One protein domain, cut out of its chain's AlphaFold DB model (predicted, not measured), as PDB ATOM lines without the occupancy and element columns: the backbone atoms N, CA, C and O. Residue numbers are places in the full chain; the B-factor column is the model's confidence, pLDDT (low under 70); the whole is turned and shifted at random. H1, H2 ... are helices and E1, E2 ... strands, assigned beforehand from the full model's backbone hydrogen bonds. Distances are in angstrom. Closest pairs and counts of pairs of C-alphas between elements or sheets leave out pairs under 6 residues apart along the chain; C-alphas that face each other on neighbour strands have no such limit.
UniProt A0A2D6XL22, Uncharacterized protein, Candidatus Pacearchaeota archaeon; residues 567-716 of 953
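This is residues 567 to 716 of the 953 residues of an uncharacterized protein of Candidatus Pacearchaeota archaeon (UniProt A0A2D6XL22). A helical hairpin, H1 and H2 side by side, makes the core, with short H3 packing on H2, short H5 packing on H1, and H4 near H1. A small two-strand hairpin, E1 and E2, lies beyond H3 towards one end of the long axis, while the long helix H6 reaches away at the other end and touches no helix, joined to H5 by a long loop. The printed part has 150 residues with six named helices and two named strands in the order H1 H2 H3 E1 E2 H4 H5 H6; the sheet, E1 - E2, is antiparallel. The class is mostly helix, though under half of the residues, 74 of the 150, are in named elements. The whole is elongated, 59 by 38 by 31 A, and only just loose, close to compact, with a radius of gyration of the C-alphas of 18.2 A.

H1, residues 569 to 581, begins at C-alpha 569 at (-41.423, 14.857, -19.689) and is 18.4 A long from first to last C-alpha. H2, residues 585 to 600, is 22.9 A long. H3 holds residues 611 to 614, E1 residues 620 to 622 and E2 residues 628 to 631. H4, residues 651 to 661, is 15.0 A long and begins at (-47.492, 14.995, -10.185). H5 holds residues 667 to 670. H6, residues 698 to 716, is 26.3 A long and ends at C-alpha 716 at (-24.714, 50.850, -30.921).

H1 and H2 form a helical hairpin and touch, closest at the C-alphas of Cys 576 and Ala 588, 4.6 A, at a shallow tilt of 10 degrees, opposite ways. H1 touches H5, closest at the C-alphas of Met 578 and Val 670, 6.2 A. H1 and H4 are near each other, with 7 pairs of C-alphas within 10 A. H2 touches H3, closest at the C-alphas of Ala 590 and Leu 614, 4.9 A. H3 and H4 are close but not clearly touching: their closest C-alphas, of Pro 611 and Phe 654, are 7.9 A apart. The closest C-alphas of H3 and E2 are those of Leu 614 and Pro 631, 6.9 A. E1 and E2 form an antiparallel hairpin, their directions at 153 degrees, with N 621 and O 630 at 2.9 A and N 630 and O 621 at 3.0 A, within hydrogen-bond range. H6 is apart from H1, H2, H3, H4, H5, E1 and E2. In H1, H2, H4 and H6 every O i to N i+4 pair is within hydrogen-bond range; H3 and H5 are too short for such a pair.

The two C-alphas farthest apart, those of Ile 638 and Asp 716, are 61.2 A apart. The printed part has no cut. The links E2 to H4, 19 residues, and H5 to H6, 27 residues, are long. The mean pLDDT of the printed part is 86.1; residues 603 to 607, 646 to 647 and 675 to 679 are under 70.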
ATOM      1  N   GLY A 567     -45.690  10.306 -20.310       73.50
ATOM      2  CA  GLY A 567     -45.772  11.012 -19.022       73.50
ATOM      3  C   GLY A 567     -45.189  12.438 -19.083       73.50
ATOM      4  O   GLY A 567     -44.742  12.843 -20.156       73.50
ATOM      5  N   PRO A 568     -45.135  13.187 -17.954       79.25
ATOM      6  CA  PRO A 568     -44.826  14.634 -17.830       79.25
ATOM      7  C   PRO A 568     -43.374  15.050 -18.133       79.25
ATOM      8  O   PRO A 568     -42.771  15.802 -17.372       79.25
ATOM      9  N   VAL A 569     -42.822  14.625 -19.276       84.62
ATOM     10  CA  VAL A 569     -41.423  14.857 -19.689       84.62
ATOM     11  C   VAL A 569     -41.016  16.322 -19.522       84.62
ATOM     12  O   VAL A 569     -40.084  16.604 -18.785       84.62
ATOM     13  N   GLY A 570     -41.743  17.265 -20.135       83.44
ATOM     14  CA  GLY A 570     -41.354  18.680 -20.112       83.44
ATOM     15  C   GLY A 570     -41.372  19.311 -18.716       83.44
ATOM     16  O   GLY A 570     -40.489  20.098 -18.390       83.44
ATOM     17  N   GLN A 571     -42.347  18.958 -17.870       85.75
ATOM     18  CA  GLN A 571     -42.385  19.449 -16.488       85.75
ATOM     19  C   GLN A 571     -41.245  18.858 -15.657       85.75
ATOM     20  O   GLN A 571     -40.576  19.592 -14.933       85.75
ATOM     21  N   LEU A 572     -40.998  17.552 -15.785       90.31
ATOM     22  CA  LEU A 572     -39.899  16.879 -15.097       90.31
ATOM     23  C   LEU A 572     -38.532  17.407 -15.543       90.31
ATOM     24  O   LEU A 572     -37.656  17.559 -14.697       90.31
ATOM     25  N   THR A 573     -38.361  17.760 -16.824       91.38
ATOM     26  CA  THR A 573     -37.153  18.440 -17.314       91.38
ATOM     27  C   THR A 573     -36.922  19.746 -16.561       91.38
ATOM     28  O   THR A 573     -35.825  19.951 -16.057       91.38
ATOM     29  N   PHE A 574     -37.947  20.588 -16.382       91.31
ATOM     30  CA  PHE A 574     -37.786  21.828 -15.615       91.31
ATOM     31  C   PHE A 574     -37.483  21.579 -14.132       91.31
ATOM     32  O   PHE A 574     -36.656  22.280 -13.558       91.31
ATOM     33  N   TYR A 575     -38.105  20.584 -13.494       93.31
ATOM     34  CA  TYR A 575     -37.750  20.235 -12.113       93.31
ATOM     35  C   TYR A 575     -36.320  19.687 -12.004       93.31
ATOM     36  O   TYR A 575     -35.627  19.986 -11.034       93.31
ATOM     37  N   CYS A 576     -35.847  18.937 -13.003       94.69
ATOM     38  CA  CYS A 576     -34.449  18.523 -13.098       94.69
ATOM     39  C   CYS A 576     -33.519  19.745 -13.165       94.69
ATOM     40  O   CYS A 576     -32.612  19.857 -12.343       94.69
ATOM     41  N   SER A 577     -33.805  20.701 -14.053       93.50
ATOM     42  CA  SER A 577     -33.073  21.971 -14.155       93.50
ATOM     43  C   SER A 577     -33.065  22.753 -12.844       93.50
ATOM     44  O   SER A 577     -32.027  23.270 -12.439       93.50
ATOM     45  N   MET A 578     -34.206  22.802 -12.148       94.44
ATOM     46  CA  MET A 578     -34.324  23.444 -10.839       94.44
ATOM     47  C   MET A 578     -33.373  22.795  -9.826       94.44
ATOM     48  O   MET A 578     -32.605  23.493  -9.174       94.44
ATOM     49  N   PHE A 579     -33.358  21.463  -9.729       95.81
ATOM     50  CA  PHE A 579     -32.436  20.766  -8.830       95.81
ATOM     51  C   PHE A 579     -30.968  20.970  -9.199       95.81
ATOM     52  O   PHE A 579     -30.137  21.077  -8.299       95.81
ATOM     53  N   LEU A 580     -30.636  21.047 -10.490       94.56
ATOM     54  CA  LEU A 580     -29.276  21.363 -10.928       94.56
ATOM     55  C   LEU A 580     -28.859  22.779 -10.509       94.56
ATOM     56  O   LEU A 580     -27.756  22.942  -9.994       94.56
ATOM     57  N   ALA A 581     -29.739  23.774 -10.660       93.88
ATOM     58  CA  ALA A 581     -29.489  25.151 -10.228       93.88
ATOM     59  C   ALA A 581     -29.324  25.274  -8.700       93.88
ATOM     60  O   ALA A 581     -28.463  26.009  -8.232       93.88
ATOM     61  N   LEU A 582     -30.080  24.492  -7.921       94.06
ATOM     62  CA  LEU A 582     -29.955  24.421  -6.457       94.06
ATOM     63  C   LEU A 582     -28.770  23.556  -5.975       94.06
ATOM     64  O   LEU A 582     -28.616  23.326  -4.777       94.06
ATOM     65  N   GLY A 583     -27.968  22.983  -6.880       92.50
ATOM     66  CA  GLY A 583     -26.884  22.058  -6.525       92.50
ATOM     67  C   GLY A 583     -27.350  20.704  -5.960       92.50
ATOM     68  O   GLY A 583     -26.534  19.899  -5.512       92.50
ATOM     69  N   MET A 584     -28.648  20.396  -6.018       94.88
ATOM     70  CA  MET A 584     -29.269  19.167  -5.512       94.88
ATOM     71  C   MET A 584     -29.105  17.998  -6.501       94.88
ATOM     72  O   MET A 584     -30.079  17.408  -6.972       94.88
ATOM     73  N   ARG A 585     -27.860  17.631  -6.820       93.75
ATOM     74  CA  ARG A 585     -27.533  16.725  -7.943       93.75
ATOM     75  C   ARG A 585     -28.162  15.330  -7.853       93.75
ATOM     76  O   ARG A 585     -28.619  14.808  -8.866       93.75
ATOM     77  N   MET A 586     -28.287  14.757  -6.653       94.62
ATOM     78  CA  MET A 586     -28.985  13.474  -6.467       94.62
ATOM     79  C   MET A 586     -30.481  13.549  -6.796       94.62
ATOM     80  O   MET A 586     -31.055  12.591  -7.305       94.62
ATOM     81  N   HIS A 587     -31.117  14.693  -6.544       96.44
ATOM     82  CA  HIS A 587     -32.523  14.912  -6.880       96.44
ATOM     83  C   HIS A 587     -32.699  15.134  -8.385       96.44
ATOM     84  O   HIS A 587     -33.647  14.620  -8.974       96.44
ATOM     85  N   ALA A 588     -31.741  15.804  -9.036       95.44
ATOM     86  CA  ALA A 588     -31.685  15.876 -10.493       95.44
ATOM     87  C   ALA A 588     -31.499  14.483 -11.131       95.44
ATOM     88  O   ALA A 588     -32.183  14.157 -12.098       95.44
ATOM     89  N   LEU A 589     -30.643  13.624 -10.560       94.88
ATOM     90  CA  LEU A 589     -30.475  12.237 -11.010       94.88
ATOM     91  C   LEU A 589     -31.754  11.405 -10.813       94.88
ATOM     92  O   LEU A 589     -32.124  10.628 -11.690       94.88
ATOM     93  N   ALA A 590     -32.479  11.606  -9.708       94.56
ATOM     94  CA  ALA A 590     -33.797  11.005  -9.521       94.56
ATOM     95  C   ALA A 590     -34.786  11.465 -10.607       94.56
ATOM     96  O   ALA A 590     -35.442  10.634 -11.235       94.56
ATOM     97  N   CYS A 591     -34.840  12.771 -10.897       94.44
ATOM     98  CA  CYS A 591     -35.641  13.304 -11.997       94.44
ATOM     99  C   CYS A 591     -35.247  12.713 -13.351       94.44
ATOM    100  O   CYS A 591     -36.132  12.459 -14.157       94.44
ATOM    101  N   ALA A 592     -33.962  12.459 -13.611       93.38
ATOM    102  CA  ALA A 592     -33.511  11.847 -14.858       93.38
ATOM    103  C   ALA A 592     -34.146  10.468 -15.099       93.38
ATOM    104  O   ALA A 592     -34.639  10.210 -16.197       93.38
ATOM    105  N   VAL A 593     -34.213   9.622 -14.063       92.25
ATOM    106  CA  VAL A 593     -34.925   8.333 -14.131       92.25
ATOM    107  C   VAL A 593     -36.409   8.561 -14.420       92.25
ATOM    108  O   VAL A 593     -36.948   7.979 -15.356       92.25
ATOM    109  N   LEU A 594     -37.064   9.475 -13.698       91.06
ATOM    110  CA  LEU A 594     -38.490   9.775 -13.897       91.06
ATOM    111  C   LEU A 594     -38.792  10.358 -15.291       91.06
ATOM    112  O   LEU A 594     -39.860  10.105 -15.846       91.06
ATOM    113  N   ILE A 595     -37.870  11.131 -15.875       90.81
ATOM    114  CA  ILE A 595     -37.967  11.639 -17.253       90.81
ATOM    115  C   ILE A 595     -37.926  10.470 -18.237       90.81
ATOM    116  O   ILE A 595     -38.780  10.402 -19.123       90.81
ATOM    117  N   GLN A 596     -36.979   9.542 -18.075       88.38
ATOM    118  CA  GLN A 596     -36.884   8.357 -18.928       88.38
ATOM    119  C   GLN A 596     -38.140   7.481 -18.803       88.38
ATOM    120  O   GLN A 596     -38.725   7.079 -19.810       88.38
ATOM    121  N   GLU A 597     -38.634   7.283 -17.579       85.88
ATOM    122  CA  GLU A 597     -39.909   6.613 -17.323       85.88
ATOM    123  C   GLU A 597     -41.074   7.322 -18.028       85.88
ATOM    124  O   GLU A 597     -41.881   6.694 -18.711       85.88
ATOM    125  N   ALA A 598     -41.153   8.649 -17.949       83.75
ATOM    126  CA  ALA A 598     -42.181   9.419 -18.638       83.75
ATOM    127  C   ALA A 598     -42.106   9.278 -20.172       83.75
ATOM    128  O   ALA A 598     -43.151   9.202 -20.828       83.75
ATOM    129  N   ILE A 599     -40.904   9.213 -20.755       82.50
ATOM    130  CA  ILE A 599     -40.702   8.985 -22.196       82.50
ATOM    131  C   ILE A 599     -41.231   7.602 -22.599       82.50
ATOM    132  O   ILE A 599     -41.976   7.482 -23.581       82.50
ATOM    133  N   ASP A 600     -40.898   6.571 -21.824       79.00
ATOM    134  CA  ASP A 600     -41.221   5.181 -22.143       79.00
ATOM    135  C   ASP A 600     -42.655   4.770 -21.768       79.00
ATOM    136  O   ASP A 600     -43.172   3.784 -22.309       79.00
ATOM    137  N   ALA A 601     -43.352   5.546 -20.930       76.06
ATOM    138  CA  ALA A 601     -44.727   5.266 -20.500       76.06
ATOM    139  C   ALA A 601     -45.744   5.210 -21.662       76.06
ATOM    140  O   ALA A 601     -46.824   4.620 -21.539       76.06
ATOM    141  N   GLY A 602     -45.378   5.776 -22.821       70.56
ATOM    142  CA  GLY A 602     -46.157   5.672 -24.058       70.56
ATOM    143  C   GLY A 602     -46.118   4.292 -24.706       70.56
ATOM    144  O   GLY A 602     -47.016   3.955 -25.475       70.56
ATOM    145  N   LYS A 603     -45.097   3.488 -24.396       68.75
ATOM    146  CA  LYS A 603     -44.894   2.134 -24.930       68.75
ATOM    147  C   LYS A 603     -45.118   1.054 -23.872       68.75
ATOM    148  O   LYS A 603     -45.393  -0.090 -24.224       68.75
ATOM    149  N   HIS A 604     -44.989   1.384 -22.591       66.50
ATOM    150  CA  HIS A 604     -45.012   0.422 -21.495       66.50
ATOM    151  C   HIS A 604     -45.820   0.962 -20.311       66.50
ATOM    152  O   HIS A 604     -45.886   2.167 -20.096       66.50
ATOM    153  N   VAL A 605     -46.434   0.080 -19.514       60.16
ATOM    154  CA  VAL A 605     -46.735   0.459 -18.125       60.16
ATOM    155  C   VAL A 605     -45.429   0.340 -17.375       60.16
ATOM    156  O   VAL A 605     -44.794  -0.716 -17.396       60.16
ATOM    157  N   ILE A 606     -45.038   1.433 -16.750       63.09
ATOM    158  CA  ILE A 606     -43.816   1.520 -15.979       63.09
ATOM    159  C   ILE A 606     -44.256   1.575 -14.529       63.09
ATOM    160  O   ILE A 606     -45.085   2.405 -14.161       63.09
ATOM    161  N   LEU A 607     -43.764   0.636 -13.723       58.31
ATOM    162  CA  LEU A 607     -43.820   0.799 -12.277       58.31
ATOM    163  C   LEU A 607     -42.926   1.990 -11.982       58.31
ATOM    164  O   LEU A 607     -41.716   1.889 -12.166       58.31
ATOM    165  N   GLY A 608     -43.537   3.123 -11.640       71.31
ATOM    166  CA  GLY A 608     -42.780   4.336 -11.376       71.31
ATOM    167  C   GLY A 608     -41.726   4.080 -10.304       71.31
ATOM    168  O   GLY A 608     -41.938   3.288  -9.382       71.31
ATOM    169  N   SER A 609     -40.587   4.740 -10.413       86.88
ATOM    170  CA  SER A 609     -39.607   4.748  -9.337       86.88
ATOM    171  C   SER A 609     -40.038   5.702  -8.217       86.88
ATOM    172  O   SER A 609     -40.704   6.710  -8.442       86.88
ATOM    173  N   ASP A 610     -39.670   5.376  -6.981       90.62
ATOM    174  CA  ASP A 610     -39.866   6.209  -5.800       90.62
ATOM    175  C   ASP A 610     -38.815   7.338  -5.790       90.62
ATOM    176  O   ASP A 610     -37.627   7.050  -5.587       90.62
ATOM    177  N   PRO A 611     -39.209   8.613  -5.987       92.56
ATOM    178  CA  PRO A 611     -38.275   9.736  -6.042       92.56
ATOM    179  C   PRO A 611     -37.447   9.891  -4.760       92.56
ATOM    180  O   PRO A 611     -36.280  10.267  -4.839       92.56
ATOM    181  N   GLU A 612     -38.016   9.561  -3.592       93.88
ATOM    182  CA  GLU A 612     -37.323   9.658  -2.297       93.88
ATOM    183  C   GLU A 612     -36.203   8.621  -2.174       93.88
ATOM    184  O   GLU A 612     -35.159   8.895  -1.588       93.88
ATOM    185  N   LYS A 613     -36.392   7.429  -2.748       94.25
ATOM    186  CA  LYS A 613     -35.349   6.396  -2.759       94.25
ATOM    187  C   LYS A 613     -34.295   6.665  -3.820       94.25
ATOM    188  O   LYS A 613     -33.119   6.407  -3.579       94.25
ATOM    189  N   LEU A 614     -34.707   7.164  -4.985       93.88
ATOM    190  CA  LEU A 614     -33.789   7.502  -6.069       93.88
ATOM    191  C   LEU A 614     -32.809   8.611  -5.679       93.88
ATOM    192  O   LEU A 614     -31.661   8.576  -6.121       93.88
ATOM    193  N   SER A 615     -33.232   9.572  -4.854       95.00
ATOM    194  CA  SER A 615     -32.356  10.652  -4.390       95.00
ATOM    195  C   SER A 615     -31.372  10.227  -3.289       95.00
ATOM    196  O   SER A 615     -30.509  11.016  -2.908       95.00
ATOM    197  N   ASP A 616     -31.439   8.982  -2.806       94.56
ATOM    198  CA  ASP A 616     -30.494   8.423  -1.839       94.56
ATOM    199  C   ASP A 616     -29.369   7.655  -2.547       94.56
ATOM    200  O   ASP A 616     -29.581   6.599  -3.149       94.56
ATOM    201  N   ILE A 617     -28.137   8.154  -2.422       92.62
ATOM    202  CA  ILE A 617     -26.944   7.560  -3.039       92.62
ATOM    203  C   ILE A 617     -26.712   6.098  -2.627       92.62
ATOM    204  O   ILE A 617     -26.156   5.321  -3.399       92.62
ATOM    205  N   ARG A 618     -27.177   5.673  -1.443       94.00
ATOM    206  CA  ARG A 618     -27.004   4.291  -0.953       94.00
ATOM    207  C   ARG A 618     -27.729   3.262  -1.822       94.00
ATOM    208  O   ARG A 618     -27.330   2.090  -1.833       94.00
ATOM    209  N   ASN A 619     -28.752   3.704  -2.552       94.25
ATOM    210  CA  ASN A 619     -29.520   2.888  -3.484       94.25
ATOM    211  C   ASN A 619     -28.887   2.813  -4.880       94.25
ATOM    212  O   ASN A 619     -29.378   2.065  -5.716       94.25
ATOM    213  N   TRP A 620     -27.787   3.521  -5.139       93.56
ATOM    214  CA  TRP A 620     -27.041   3.421  -6.390       93.56
ATOM    215  C   TRP A 620     -25.858   2.474  -6.219       93.56
ATOM    216  O   TRP A 620     -24.996   2.669  -5.358       93.56
ATOM    217  N   LYS A 621     -25.820   1.412  -7.027       93.88
ATOM    218  CA  LYS A 621     -24.761   0.399  -6.976       93.88
ATOM    219  C   LYS A 621     -23.940   0.444  -8.248       93.88
ATOM    220  O   LYS A 621     -24.489   0.390  -9.345       93.88
ATOM    221  N   ARG A 622     -22.620   0.531  -8.077       93.75
ATOM    222  CA  ARG A 622     -21.675   0.398  -9.180       93.75
ATOM    223  C   ARG A 622     -21.519  -1.069  -9.570       93.75
ATOM    224  O   ARG A 622     -21.600  -1.946  -8.706       93.75
ATOM    225  N   ASN A 623     -21.300  -1.326 -10.853       91.12
ATOM    226  CA  ASN A 623     -20.920  -2.646 -11.347       91.12
ATOM    227  C   ASN A 623     -19.512  -3.042 -10.834       91.12
ATOM    228  O   ASN A 623     -18.830  -2.264 -10.164       91.12
ATOM    229  N   ALA A 624     -19.060  -4.260 -11.149       89.88
ATOM    230  CA  ALA A 624     -17.761  -4.762 -10.686       89.88
ATOM    231  C   ALA A 624     -16.560  -3.951 -11.210       89.88
ATOM    232  O   ALA A 624     -15.545  -3.860 -10.525       89.88
ATOM    233  N   ALA A 625     -16.678  -3.357 -12.402       86.88
ATOM    234  CA  ALA A 625     -15.642  -2.514 -13.000       86.88
ATOM    235  C   ALA A 625     -15.633  -1.081 -12.434       86.88
ATOM    236  O   ALA A 625     -14.668  -0.348 -12.629       86.88
ATOM    237  N   GLY A 626     -16.690  -0.679 -11.726       88.81
ATOM    238  CA  GLY A 626     -16.845   0.660 -11.171       88.81
ATOM    239  C   GLY A 626     -17.230   1.738 -12.187       88.81
ATOM    240  O   GLY A 626     -17.334   2.894 -11.783       88.81
ATOM    241  N   ASP A 627     -17.448   1.392 -13.459       88.94
ATOM    242  CA  ASP A 627     -17.666   2.338 -14.564       88.94
ATOM    243  C   ASP A 627     -19.148   2.591 -14.891       88.94
ATOM    244  O   ASP A 627     -19.475   3.554 -15.584       88.94
ATOM    245  N   GLU A 628     -20.058   1.777 -14.355       92.38
ATOM    246  CA  GLU A 628     -21.508   1.960 -14.486       92.38
ATOM    247  C   GLU A 628     -22.185   1.912 -13.116       92.38
ATOM    248  O   GLU A 628     -21.782   1.126 -12.255       92.38
ATOM    249  N   ALA A 629     -23.240   2.705 -12.922       93.50
ATOM    250  CA  ALA A 629     -24.080   2.690 -11.729       93.50
ATOM    251  C   ALA A 629     -25.565   2.573 -12.081       93.50
ATOM    252  O   ALA A 629     -26.055   3.258 -12.978       93.50
ATOM    253  N   SER A 630     -26.298   1.748 -11.333       92.06
ATOM    254  CA  SER A 630     -27.743   1.568 -11.494       92.06
ATOM    255  C   SER A 630     -28.487   1.681 -10.157       92.06
ATOM    256  O   SER A 630     -27.916   1.384  -9.097       92.06
ATOM    257  N   PRO A 631     -29.755   2.130 -10.173       91.69
ATOM    258  CA  PRO A 631     -30.574   2.196  -8.974       91.69
ATOM    259  C   PRO A 631     -31.058   0.797  -8.564       91.69
ATOM    260  O   PRO A 631     -31.471  -0.015  -9.392       91.69
ATOM    261  N   VAL A 632     -31.068   0.523  -7.260       89.44
ATOM    262  CA  VAL A 632     -31.466  -0.757  -6.662       89.44
ATOM    263  C   VAL A 632     -32.517  -0.504  -5.583       89.44
ATOM    264  O   VAL A 632     -32.369   0.390  -4.758       89.44
ATOM    265  N   ASN A 633     -33.590  -1.303  -5.566       86.00
ATOM    266  CA  ASN A 633     -34.702  -1.202  -4.602       86.00
ATOM    267  C   ASN A 633     -35.486   0.131  -4.616       86.00
ATOM    268  O   ASN A 633     -36.238   0.427  -3.680       86.00
ATOM    269  N   CYS A 634     -35.382   0.899  -5.704       88.38
ATOM    270  CA  CYS A 634     -36.051   2.194  -5.877       88.38
ATOM    271  C   CYS A 634     -37.473   2.116  -6.446       88.38
ATOM    272  O   CYS A 634     -38.074   3.150  -6.687       88.38
ATOM    273  N   GLN A 635     -38.035   0.930  -6.672       86.31
ATOM    274  CA  GLN A 635     -39.376   0.789  -7.254       86.31
ATOM    275  C   GLN A 635     -40.459   1.346  -6.309       86.31
ATOM    276  O   GLN A 635     -40.428   1.075  -5.098       86.31
ATOM    277  N   ALA A 636     -41.420   2.103  -6.847       82.94
ATOM    278  CA  ALA A 636     -42.597   2.530  -6.098       82.94
ATOM    279  C   ALA A 636     -43.575   1.361  -5.906       82.94
ATOM    280  O   ALA A 636     -43.619   0.401  -6.679       82.94
ATOM    281  N   LYS A 637     -44.391   1.440  -4.850       77.12
ATOM    282  CA  LYS A 637     -45.471   0.472  -4.623       77.12
ATOM    283  C   LYS A 637     -46.621   0.740  -5.602       77.12
ATOM    284  O   LYS A 637     -47.042   1.888  -5.728       77.12
ATOM    285  N   ILE A 638     -47.152  -0.313  -6.230       71.88
ATOM    286  CA  ILE A 638     -48.372  -0.253  -7.062       71.88
ATOM    287  C   ILE A 638     -49.517   0.344  -6.244       71.88
ATOM    288  O   ILE A 638     -49.738  -0.094  -5.114       71.88
ATOM    289  N   GLY A 639     -50.229   1.331  -6.798       70.81
ATOM    290  CA  GLY A 639     -51.304   2.029  -6.084       70.81
ATOM    291  C   GLY A 639     -50.829   2.847  -4.875       70.81
ATOM    292  O   GLY A 639     -51.640   3.246  -4.042       70.81
ATOM    293  N   GLY A 640     -49.519   3.068  -4.738       80.94
ATOM    294  CA  GLY A 640     -48.934   3.920  -3.709       80.94
ATOM    295  C   GLY A 640     -49.012   5.411  -4.053       80.94
ATOM    296  O   GLY A 640     -49.529   5.814  -5.088       80.94
ATOM    297  N   ARG A 641     -48.419   6.253  -3.194       87.56
ATOM    298  CA  ARG A 641     -48.426   7.729  -3.302       87.56
ATOM    299  C   ARG A 641     -47.950   8.281  -4.657       87.56
ATOM    300  O   ARG A 641     -48.374   9.372  -5.044       87.56
ATOM    301  N   TRP A 642     -47.043   7.573  -5.327       86.25
ATOM    302  CA  TRP A 642     -46.399   8.002  -6.574       86.25
ATOM    303  C   TRP A 642     -47.139   7.569  -7.840       86.25
ATOM    304  O   TRP A 642     -46.799   8.049  -8.913       86.25
ATOM    305  N   ASP A 643     -48.144   6.704  -7.720       79.50
ATOM    306  CA  ASP A 643     -48.964   6.226  -8.831       79.50
ATOM    307  C   ASP A 643     -50.212   7.114  -8.963       79.50
ATOM    308  O   ASP A 643     -50.885   7.411  -7.972       79.50
ATOM    309  N   ASP A 644     -50.505   7.590 -10.173       74.38
ATOM    310  CA  ASP A 644     -51.722   8.358 -10.473       74.38
ATOM    311  C   ASP A 644     -52.945   7.470 -10.777       74.38
ATOM    312  O   ASP A 644     -54.022   7.978 -11.089       74.38
ATOM    313  N   GLY A 645     -52.784   6.144 -10.700       70.38
ATOM    314  CA  GLY A 645     -53.809   5.147 -11.008       70.38
ATOM    315  C   GLY A 645     -53.859   4.750 -12.487       70.38
ATOM    316  O   GLY A 645     -54.471   3.737 -12.824       70.38
ATOM    317  N   ASN A 646     -53.181   5.488 -13.373       64.94
ATOM    318  CA  ASN A 646     -53.047   5.174 -14.798       64.94
ATOM    319  C   ASN A 646     -51.668   4.585 -15.146       64.94
ATOM    320  O   ASN A 646     -51.377   4.328 -16.322       64.94
ATOM    321  N   GLY A 647     -50.827   4.338 -14.136       66.81
ATOM    322  CA  GLY A 647     -49.450   3.888 -14.314       66.81
ATOM    323  C   GLY A 647     -48.511   5.013 -14.751       66.81
ATOM    324  O   GLY A 647     -47.560   4.751 -15.489       66.81
ATOM    325  N   HIS A 648     -48.803   6.254 -14.347       75.38
ATOM    326  CA  HIS A 648     -47.918   7.406 -14.494       75.38
ATOM    327  C   HIS A 648     -47.572   8.005 -13.123       75.38
ATOM    328  O   HIS A 648     -48.193   7.697 -12.106       75.38
ATOM    329  N   LEU A 649     -46.568   8.887 -13.106       81.25
ATOM    330  CA  LEU A 649     -46.165   9.611 -11.905       81.25
ATOM    331  C   LEU A 649     -47.277  10.565 -11.438       81.25
ATOM    332  O   LEU A 649     -47.719  11.442 -12.185       81.25
ATOM    333  N   ASN A 650     -47.666  10.449 -10.172       85.75
ATOM    334  CA  ASN A 650     -48.572  11.378  -9.509       85.75
ATOM    335  C   ASN A 650     -47.889  12.739  -9.293       85.75
ATOM    336  O   ASN A 650     -47.173  12.950  -8.307       85.75
ATOM    337  N   MET A 651     -48.131  13.677 -10.213       87.06
ATOM    338  CA  MET A 651     -47.492  14.995 -10.185       87.06
ATOM    339  C   MET A 651     -47.862  15.822  -8.955       87.06
ATOM    340  O   MET A 651     -47.019  16.565  -8.467       87.06
ATOM    341  N   LYS A 652     -49.060  15.666  -8.381       89.12
ATOM    342  CA  LYS A 652     -49.429  16.364  -7.138       89.12
ATOM    343  C   LYS A 652     -48.546  15.916  -5.971       89.12
ATOM    344  O   LYS A 652     -47.996  16.749  -5.252       89.12
ATOM    345  N   SER A 653     -48.368  14.603  -5.814       91.44
ATOM    346  CA  SER A 653     -47.473  14.028  -4.803       91.44
ATOM    347  C   SER A 653     -46.016  14.425  -5.029       91.44
ATOM    348  O   SER A 653     -45.311  14.710  -4.055       91.44
ATOM    349  N   PHE A 654     -45.581  14.448  -6.294       92.12
ATOM    350  CA  PHE A 654     -44.242  14.868  -6.705       92.12
ATOM    351  C   PHE A 654     -43.988  16.338  -6.385       92.12
ATOM    352  O   PHE A 654     -43.039  16.636  -5.675       92.12
ATOM    353  N   MET A 655     -44.868  17.252  -6.796       92.00
ATOM    354  CA  MET A 655     -44.738  18.681  -6.499       92.00
ATOM    355  C   MET A 655     -44.725  18.961  -4.995       92.00
ATOM    356  O   MET A 655     -43.929  19.774  -4.536       92.00
ATOM    357  N   PHE A 656     -45.547  18.256  -4.209       93.31
ATOM    358  CA  PHE A 656     -45.497  18.358  -2.748       93.31
ATOM    359  C   PHE A 656     -44.150  17.887  -2.181       93.31
ATOM    360  O   PHE A 656     -43.607  18.501  -1.265       93.31
ATOM    361  N   TRP A 657     -43.588  16.804  -2.730       94.38
ATOM    362  CA  TRP A 657     -42.253  16.347  -2.357       94.38
ATOM    363  C   TRP A 657     -41.182  17.371  -2.703       94.38
ATOM    364  O   TRP A 657     -40.424  17.715  -1.802       94.38
ATOM    365  N   VAL A 658     -41.182  17.896  -3.935       94.62
ATOM    366  CA  VAL A 658     -40.281  18.969  -4.376       94.62
ATOM    367  C   VAL A 658     -40.361  20.147  -3.406       94.62
ATOM    368  O   VAL A 658     -39.351  20.503  -2.814       94.62
ATOM    369  N   HIS A 659     -41.564  20.674  -3.163       93.62
ATOM    370  CA  HIS A 659     -41.793  21.800  -2.256       93.62
ATOM    371  C   HIS A 659     -41.221  21.549  -0.852       93.62
ATOM    372  O   HIS A 659     -40.601  22.432  -0.270       93.62
ATOM    373  N   ARG A 660     -41.377  20.334  -0.313       94.88
ATOM    374  CA  ARG A 660     -40.819  19.964   0.993       94.88
ATOM    375  C   ARG A 660     -39.288  19.948   0.992       94.88
ATOM    376  O   ARG A 660     -38.689  20.437   1.944       94.88
ATOM    377  N   ILE A 661     -38.657  19.350  -0.022       95.31
ATOM    378  CA  ILE A 661     -37.193  19.175  -0.047       95.31
ATOM    379  C   ILE A 661     -36.438  20.442  -0.450       95.31
ATOM    380  O   ILE A 661     -35.266  20.565  -0.117       95.31
ATOM    381  N   THR A 662     -37.092  21.374  -1.144       93.25
ATOM    382  CA  THR A 662     -36.520  22.674  -1.515       93.25
ATOM    383  C   THR A 662     -36.898  23.790  -0.546       93.25
ATOM    384  O   THR A 662     -36.756  24.963  -0.882       93.25
ATOM    385  N   SER A 663     -37.430  23.450   0.635       90.94
ATOM    386  CA  SER A 663     -37.877  24.421   1.645       90.94
ATOM    387  C   SER A 663     -38.857  25.468   1.102       90.94
ATOM    388  O   SER A 663     -38.887  26.609   1.551       90.94
ATOM    389  N   GLY A 664     -39.680  25.066   0.135       89.94
ATOM    390  CA  GLY A 664     -40.733  25.883  -0.441       89.94
ATOM    391  C   GLY A 664     -40.388  26.613  -1.739       89.94
ATOM    392  O   GLY A 664     -41.289  27.244  -2.293       89.94
ATOM    393  N   ALA A 665     -39.154  26.500  -2.249       89.94
ATOM    394  CA  ALA A 665     -38.716  27.215  -3.451       89.94
ATOM    395  C   ALA A 665     -39.605  26.915  -4.667       89.94
ATOM    396  O   ALA A 665     -39.892  25.746  -4.966       89.94
ATOM    397  N   LYS A 666     -40.027  27.963  -5.386       88.81
ATOM    398  CA  LYS A 666     -40.843  27.821  -6.598       88.81
ATOM    399  C   LYS A 666     -39.984  27.790  -7.854       88.81
ATOM    400  O   LYS A 666     -38.946  28.434  -7.961       88.81
ATOM    401  N   LEU A 667     -40.476  27.090  -8.873       88.19
ATOM    402  CA  LEU A 667     -39.740  26.892 -10.120       88.19
ATOM    403  C   LEU A 667     -39.402  28.205 -10.852       88.19
ATOM    404  O   LEU A 667     -38.343  28.298 -11.456       88.19
ATOM    405  N   ASN A 668     -40.283  29.207 -10.807       86.62
ATOM    406  CA  ASN A 668     -40.060  30.526 -11.408       86.62
ATOM    407  C   ASN A 668     -39.137  31.436 -10.578       86.62
ATOM    408  O   ASN A 668     -38.588  32.376 -11.133       86.62
ATOM    409  N   GLU A 669     -38.980  31.164  -9.280       87.81
ATOM    410  CA  GLU A 669     -38.033  31.875  -8.407       87.81
ATOM    411  C   GLU A 669     -36.608  31.339  -8.610       87.81
ATOM    412  O   GLU A 669     -35.644  32.091  -8.524       87.81
ATOM    413  N   VAL A 670     -36.477  30.042  -8.920       90.88
ATOM    414  CA  VAL A 670     -35.180  29.404  -9.187       90.88
ATOM    415  C   VAL A 670     -34.760  29.549 -10.648       90.88
ATOM    416  O   VAL A 670     -33.628  29.912 -10.915       90.88
ATOM    417  N   LEU A 671     -35.639  29.249 -11.610       90.94
ATOM    418  CA  LEU A 671     -35.334  29.314 -13.046       90.94
ATOM    419  C   LEU A 671     -35.756  30.670 -13.622       90.94
ATOM    420  O   LEU A 671     -36.668  30.737 -14.448       90.94
ATOM    421  N   THR A 672     -35.103  31.749 -13.192       87.62
ATOM    422  CA  THR A 672     -35.499  33.134 -13.526       87.62
ATOM    423  C   THR A 672     -35.446  33.446 -15.028       87.62
ATOM    424  O   THR A 672     -36.194  34.279 -15.532       87.62
ATOM    425  N   TRP A 673     -34.645  32.700 -15.793       85.88
ATOM    426  CA  TRP A 673     -34.570  32.788 -17.257       85.88
ATOM    427  C   TRP A 673     -35.799  32.204 -17.991       85.88
ATOM    428  O   TRP A 673     -35.917  32.333 -19.217       85.88
ATOM    429  N   ARG A 674     -36.717  31.530 -17.283       81.62
ATOM    430  CA  ARG A 674     -37.933  30.919 -17.843       81.62
ATOM    431  C   ARG A 674     -39.145  31.831 -17.645       81.62
ATOM    432  O   ARG A 674     -39.668  31.957 -16.545       81.62
ATOM    433  N   GLU A 675     -39.693  32.349 -18.741       67.00
ATOM    434  CA  GLU A 675     -41.008  33.001 -18.717       67.00
ATOM    435  C   GLU A 675     -42.142  31.983 -18.479       67.00
ATOM    436  O   GLU A 675     -42.144  30.874 -19.019       67.00
ATOM    437  N   GLY A 676     -43.117  32.354 -17.642       54.31
ATOM    438  CA  GLY A 676     -44.141  31.445 -17.114       54.31
ATOM    439  C   GLY A 676     -45.208  30.959 -18.106       54.31
ATOM    440  O   GLY A 676     -45.928  30.016 -17.778       54.31
ATOM    441  N   SER A 677     -45.335  31.552 -19.299       47.66
ATOM    442  CA  SER A 677     -46.487  31.287 -20.185       47.66
ATOM    443  C   SER A 677     -46.280  31.538 -21.687       47.66
ATOM    444  O   SER A 677     -47.074  31.035 -22.486       47.66
ATOM    445  N   GLU A 678     -45.241  32.262 -22.105       50.53
ATOM    446  CA  GLU A 678     -45.011  32.601 -23.516       50.53
ATOM    447  C   GLU A 678     -44.063  31.568 -24.156       50.53
ATOM    448  O   GLU A 678     -43.115  31.110 -23.530       50.53
ATOM    449  N   GLY A 679     -44.381  31.086 -25.363       61.16
ATOM    450  CA  GLY A 679     -43.757  29.900 -25.971       61.16
ATOM    451  C   GLY A 679     -42.273  30.045 -26.364       61.16
ATOM    452  O   GLY A 679     -41.399  30.328 -25.557       61.16
ATOM    453  N   LYS A 680     -41.930  29.786 -27.632       72.88
ATOM    454  CA  LYS A 680     -40.538  29.884 -28.134       72.88
ATOM    455  C   LYS A 680     -40.152  31.326 -28.514       72.88
ATOM    456  O   LYS A 680     -39.545  31.545 -29.560       72.88
ATOM    457  N   LYS A 681     -40.591  32.304 -27.721       80.50
ATOM    458  CA  LYS A 681     -40.383  33.744 -27.931       80.50
ATOM    459  C   LYS A 681     -39.975  34.381 -26.603       80.50
ATOM    460  O   LYS A 681     -40.427  33.926 -25.560       80.50
ATOM    461  N   CYS A 682     -39.111  35.387 -26.657       81.62
ATOM    462  CA  CYS A 682     -38.702  36.195 -25.509       81.62
ATOM    463  C   CYS A 682     -38.916  37.666 -25.865       81.62
ATOM    464  O   CYS A 682     -38.173  38.215 -26.684       81.62
ATOM    465  N   HIS A 683     -39.938  38.291 -25.281       78.50
ATOM    466  CA  HIS A 683     -40.154  39.727 -25.438       78.50
ATOM    467  C   HIS A 683     -39.154  40.485 -24.568       78.50
ATOM    468  O   HIS A 683     -38.971  40.149 -23.408       78.50
ATOM    469  N   GLU A 684     -38.553  41.550 -25.093       75.56
ATOM    470  CA  GLU A 684     -37.599  42.372 -24.336       75.56
ATOM    471  C   GLU A 684     -38.213  42.960 -23.061       75.56
ATOM    472  O   GLU A 684     -37.639  42.845 -21.987       75.56
ATOM    473  N   LYS A 685     -39.441  43.483 -23.158       77.19
ATOM    474  CA  LYS A 685     -40.213  43.970 -22.002       77.19
ATOM    475  C   LYS A 685     -40.484  42.906 -20.926       77.19
ATOM    476  O   LYS A 685     -40.817  43.264 -19.804       77.19
ATOM    477  N   ASN A 686     -40.384  41.626 -21.285       75.56
ATOM    478  CA  ASN A 686     -40.615  40.484 -20.403       75.56
ATOM    479  C   ASN A 686     -39.297  39.755 -20.069       75.56
ATOM    480  O   ASN A 686     -39.328  38.722 -19.401       75.56
ATOM    481  N   TRP A 687     -38.146  40.260 -20.537       85.94
ATOM    482  CA  TRP A 687     -36.855  39.612 -20.346       85.94
ATOM    483  C   TRP A 687     -36.395  39.808 -18.900       85.94
ATOM    484  O   TRP A 687     -35.818  40.829 -18.536       85.94
ATOM    485  N   CYS A 688     -36.666  38.808 -18.065       80.69
ATOM    486  CA  CYS A 688     -36.257  38.800 -16.666       80.69
ATOM    487  C   CYS A 688     -34.734  38.627 -16.546       80.69
ATOM    488  O   CYS A 688     -34.156  37.691 -17.110       80.69
ATOM    489  N   ILE A 689     -34.099  39.529 -15.798       85.25
ATOM    490  CA  ILE A 689     -32.672  39.495 -15.436       85.25
ATOM    491  C   ILE A 689     -32.468  39.294 -13.930       85.25
ATOM    492  O   ILE A 689     -31.365  39.491 -13.421       85.25
ATOM    493  N   ASP A 690     -33.536  38.927 -13.222       83.00
ATOM    494  CA  ASP A 690     -33.490  38.738 -11.781       83.00
ATOM    495  C   ASP A 690     -32.575  37.563 -11.444       83.00
ATOM    496  O   ASP A 690     -32.556  36.524 -12.119       83.00
ATOM    497  N   ARG A 691     -31.801  37.746 -10.376       83.56
ATOM    498  CA  ARG A 691     -30.985  36.673  -9.823       83.56
ATOM    499  C   ARG A 691     -31.870  35.664  -9.121       83.56
ATOM    500  O   ARG A 691     -32.852  36.028  -8.477       83.56
ATOM    501  N   SER A 692     -31.482  34.401  -9.206       83.62
ATOM    502  CA  SER A 692     -32.102  33.372  -8.379       83.62
ATOM    503  C   SER A 692     -31.557  33.497  -6.960       83.62
ATOM    504  O   SER A 692     -30.365  33.298  -6.724       83.62
ATOM    505  N   GLU A 693     -32.426  33.800  -5.997       75.69
ATOM    506  CA  GLU A 693     -32.046  33.883  -4.579       75.69
ATOM    507  C   GLU A 693     -31.602  32.525  -4.009       75.69
ATOM    508  O   GLU A 693     -30.939  32.464  -2.976       75.69
ATOM    509  N   SER A 694     -31.974  31.427  -4.676       72.69
ATOM    510  CA  SER A 694     -31.802  30.060  -4.172       72.69
ATOM    511  C   SER A 694     -30.718  29.253  -4.896       72.69
ATOM    512  O   SER A 694     -30.261  28.246  -4.356       72.69
ATOM    513  N   GLY A 695     -30.293  29.652  -6.099       81.50
ATOM    514  CA  GLY A 695     -29.224  28.965  -6.832       81.50
ATOM    515  C   GLY A 695     -29.179  29.279  -8.327       81.50
ATOM    516  O   GLY A 695     -30.216  29.358  -8.984       81.50
ATOM    517  N   GLU A 696     -27.970  29.425  -8.869       90.50
ATOM    518  CA  GLU A 696     -27.702  29.789 -10.263       90.50
ATOM    519  C   GLU A 696     -26.772  28.775 -10.944       90.50
ATOM    520  O   GLU A 696     -26.093  27.969 -10.309       90.50
ATOM    521  N   ASN A 697     -26.743  28.820 -12.272       93.94
ATOM    522  CA  ASN A 697     -25.841  28.035 -13.108       93.94
ATOM    523  C   ASN A 697     -25.493  28.823 -14.382       93.94
ATOM    524  O   ASN A 697     -25.961  29.947 -14.580       93.94
ATOM    525  N   LEU A 698     -24.738  28.208 -15.295       95.94
ATOM    526  CA  LEU A 698     -24.276  28.866 -16.518       95.94
ATOM    527  C   LEU A 698     -25.416  29.375 -17.431       95.94
ATOM    528  O   LEU A 698     -25.209  30.324 -18.185       95.94
ATOM    529  N   VAL A 699     -26.632  28.812 -17.351       95.56
ATOM    530  CA  VAL A 699     -27.811  29.328 -18.081       95.56
ATOM    531  C   VAL A 699     -28.244  30.693 -17.538       95.56
ATOM    532  O   VAL A 699     -28.568  31.582 -18.319       95.56
ATOM    533  N   HIS A 700     -28.205  30.893 -16.216       95.38
ATOM    534  CA  HIS A 700     -28.539  32.176 -15.584       95.38
ATOM    535  C   HIS A 700     -27.543  33.256 -16.005       95.38
ATOM    536  O   HIS A 700     -27.936  34.341 -16.431       95.38
ATOM    537  N   PHE A 701     -26.252  32.915 -15.988       95.69
ATOM    538  CA  PHE A 701     -25.207  33.792 -16.504       95.69
ATOM    539  C   PHE A 701     -25.426  34.124 -17.989       95.69
ATOM    540  O   PHE A 701     -25.380  35.292 -18.371       95.69
ATOM    541  N   CYS A 702     -25.710  33.115 -18.821       96.62
ATOM    542  CA  CYS A 702     -25.996  33.288 -20.245       96.62
ATOM    543  C   CYS A 702     -27.172  34.243 -20.486       96.62
ATOM    544  O   CYS A 702     -27.070  35.133 -21.329       96.62
ATOM    545  N   ASN A 703     -28.252  34.113 -19.712       95.06
ATOM    546  CA  ASN A 703     -29.423  34.980 -19.782       95.06
ATOM    547  C   ASN A 703     -29.069  36.451 -19.512       95.06
ATOM    548  O   ASN A 703     -29.389  37.318 -20.327       95.06
ATOM    549  N   VAL A 704     -28.350  36.720 -18.416       94.56
ATOM    550  CA  VAL A 704     -27.925  38.077 -18.025       94.56
ATOM    551  C   VAL A 704     -26.937  38.666 -19.038       94.56
ATOM    552  O   VAL A 704     -27.102  39.802 -19.484       94.56
ATOM    553  N   ALA A 705     -25.931  37.891 -19.456       95.94
ATOM    554  CA  ALA A 705     -24.950  38.326 -20.449       95.94
ATOM    555  C   ALA A 705     -25.607  38.636 -21.805       95.94
ATOM    556  O   ALA A 705     -25.285  39.646 -22.429       95.94
ATOM    557  N   SER A 706     -26.556  37.799 -22.233       95.31
ATOM    558  CA  SER A 706     -27.312  37.990 -23.474       95.31
ATOM    559  C   SER A 706     -28.120  39.280 -23.447       95.31
ATOM    560  O   SER A 706     -28.089  40.019 -24.425       95.31
ATOM    561  N   PHE A 707     -28.799  39.575 -22.333       94.44
ATOM    562  CA  PHE A 707     -29.552  40.817 -22.177       94.44
ATOM    563  C   PHE A 707     -28.645  42.044 -22.318       94.44
ATOM    564  O   PHE A 707     -28.906  42.904 -23.154       94.44
ATOM    565  N   HIS A 708     -27.547  42.107 -21.559       95.19
ATOM    566  CA  HIS A 708     -26.651  43.267 -21.590       95.19
ATOM    567  C   HIS A 708     -25.962  43.463 -22.944       95.19
ATOM    568  O   HIS A 708     -25.811  44.596 -23.395       95.19
ATOM    569  N   LEU A 709     -25.541  42.378 -23.600       95.56
ATOM    570  CA  LEU A 709     -24.899  42.464 -24.913       95.56
ATOM    571  C   LEU A 709     -25.898  42.814 -26.017       95.56
ATOM    572  O   LEU A 709     -25.552  43.597 -26.893       95.56
ATOM    573  N   MET A 710     -27.129  42.299 -25.955       93.00
ATOM    574  CA  MET A 710     -28.195  42.672 -26.889       93.00
ATOM    575  C   MET A 710     -28.624  44.133 -26.702       93.00
ATOM    576  O   MET A 710     -28.746  44.853 -27.686       93.00
ATOM    577  N   ASP A 711     -28.806  44.598 -25.460       91.81
ATOM    578  CA  ASP A 711     -29.116  46.005 -25.156       91.81
ATOM    579  C   ASP A 711     -28.006  46.939 -25.653       91.81
ATOM    580  O   ASP A 711     -28.277  47.948 -26.304       91.81
ATOM    581  N   LYS A 712     -26.741  46.568 -25.420       92.31
ATOM    582  CA  LYS A 712     -25.601  47.315 -25.951       92.31
ATOM    583  C   LYS A 712     -25.596  47.324 -27.481       92.31
ATOM    584  O   LYS A 712     -25.525  48.396 -28.067       92.31
ATOM    585  N   TRP A 713     -25.714  46.159 -28.120       92.50
ATOM    586  CA  TRP A 713     -25.749  46.052 -29.580       92.50
ATOM    587  C   TRP A 713     -26.870  46.905 -30.175       92.50
ATOM    588  O   TRP A 713     -26.636  47.619 -31.143       92.50
ATOM    589  N   LYS A 714     -28.059  46.916 -29.563       87.00
ATOM    590  CA  LYS A 714     -29.160  47.784 -29.991       87.00
ATOM    591  C   LYS A 714     -28.830  49.262 -29.864       87.00
ATOM    592  O   LYS A 714     -29.191  50.007 -30.758       87.00
ATOM    593  N   LYS A 715     -28.182  49.697 -28.781       87.12
ATOM    594  CA  LYS A 715     -27.761  51.100 -28.617       87.12
ATOM    595  C   LYS A 715     -26.728  51.503 -29.664       87.12
ATOM    596  O   LYS A 715     -26.845  52.581 -30.228       87.12
ATOM    597  N   ASP A 716     -25.776  50.617 -29.941       84.75
ATOM    598  CA  ASP A 716     -24.714  50.850 -30.921       84.75
ATOM    599  C   ASP A 716     -25.260  50.848 -32.369       84.75
ATOM    600  O   ASP A 716     -24.727  51.546 -33.227       84.75
TER     601      ASP A 716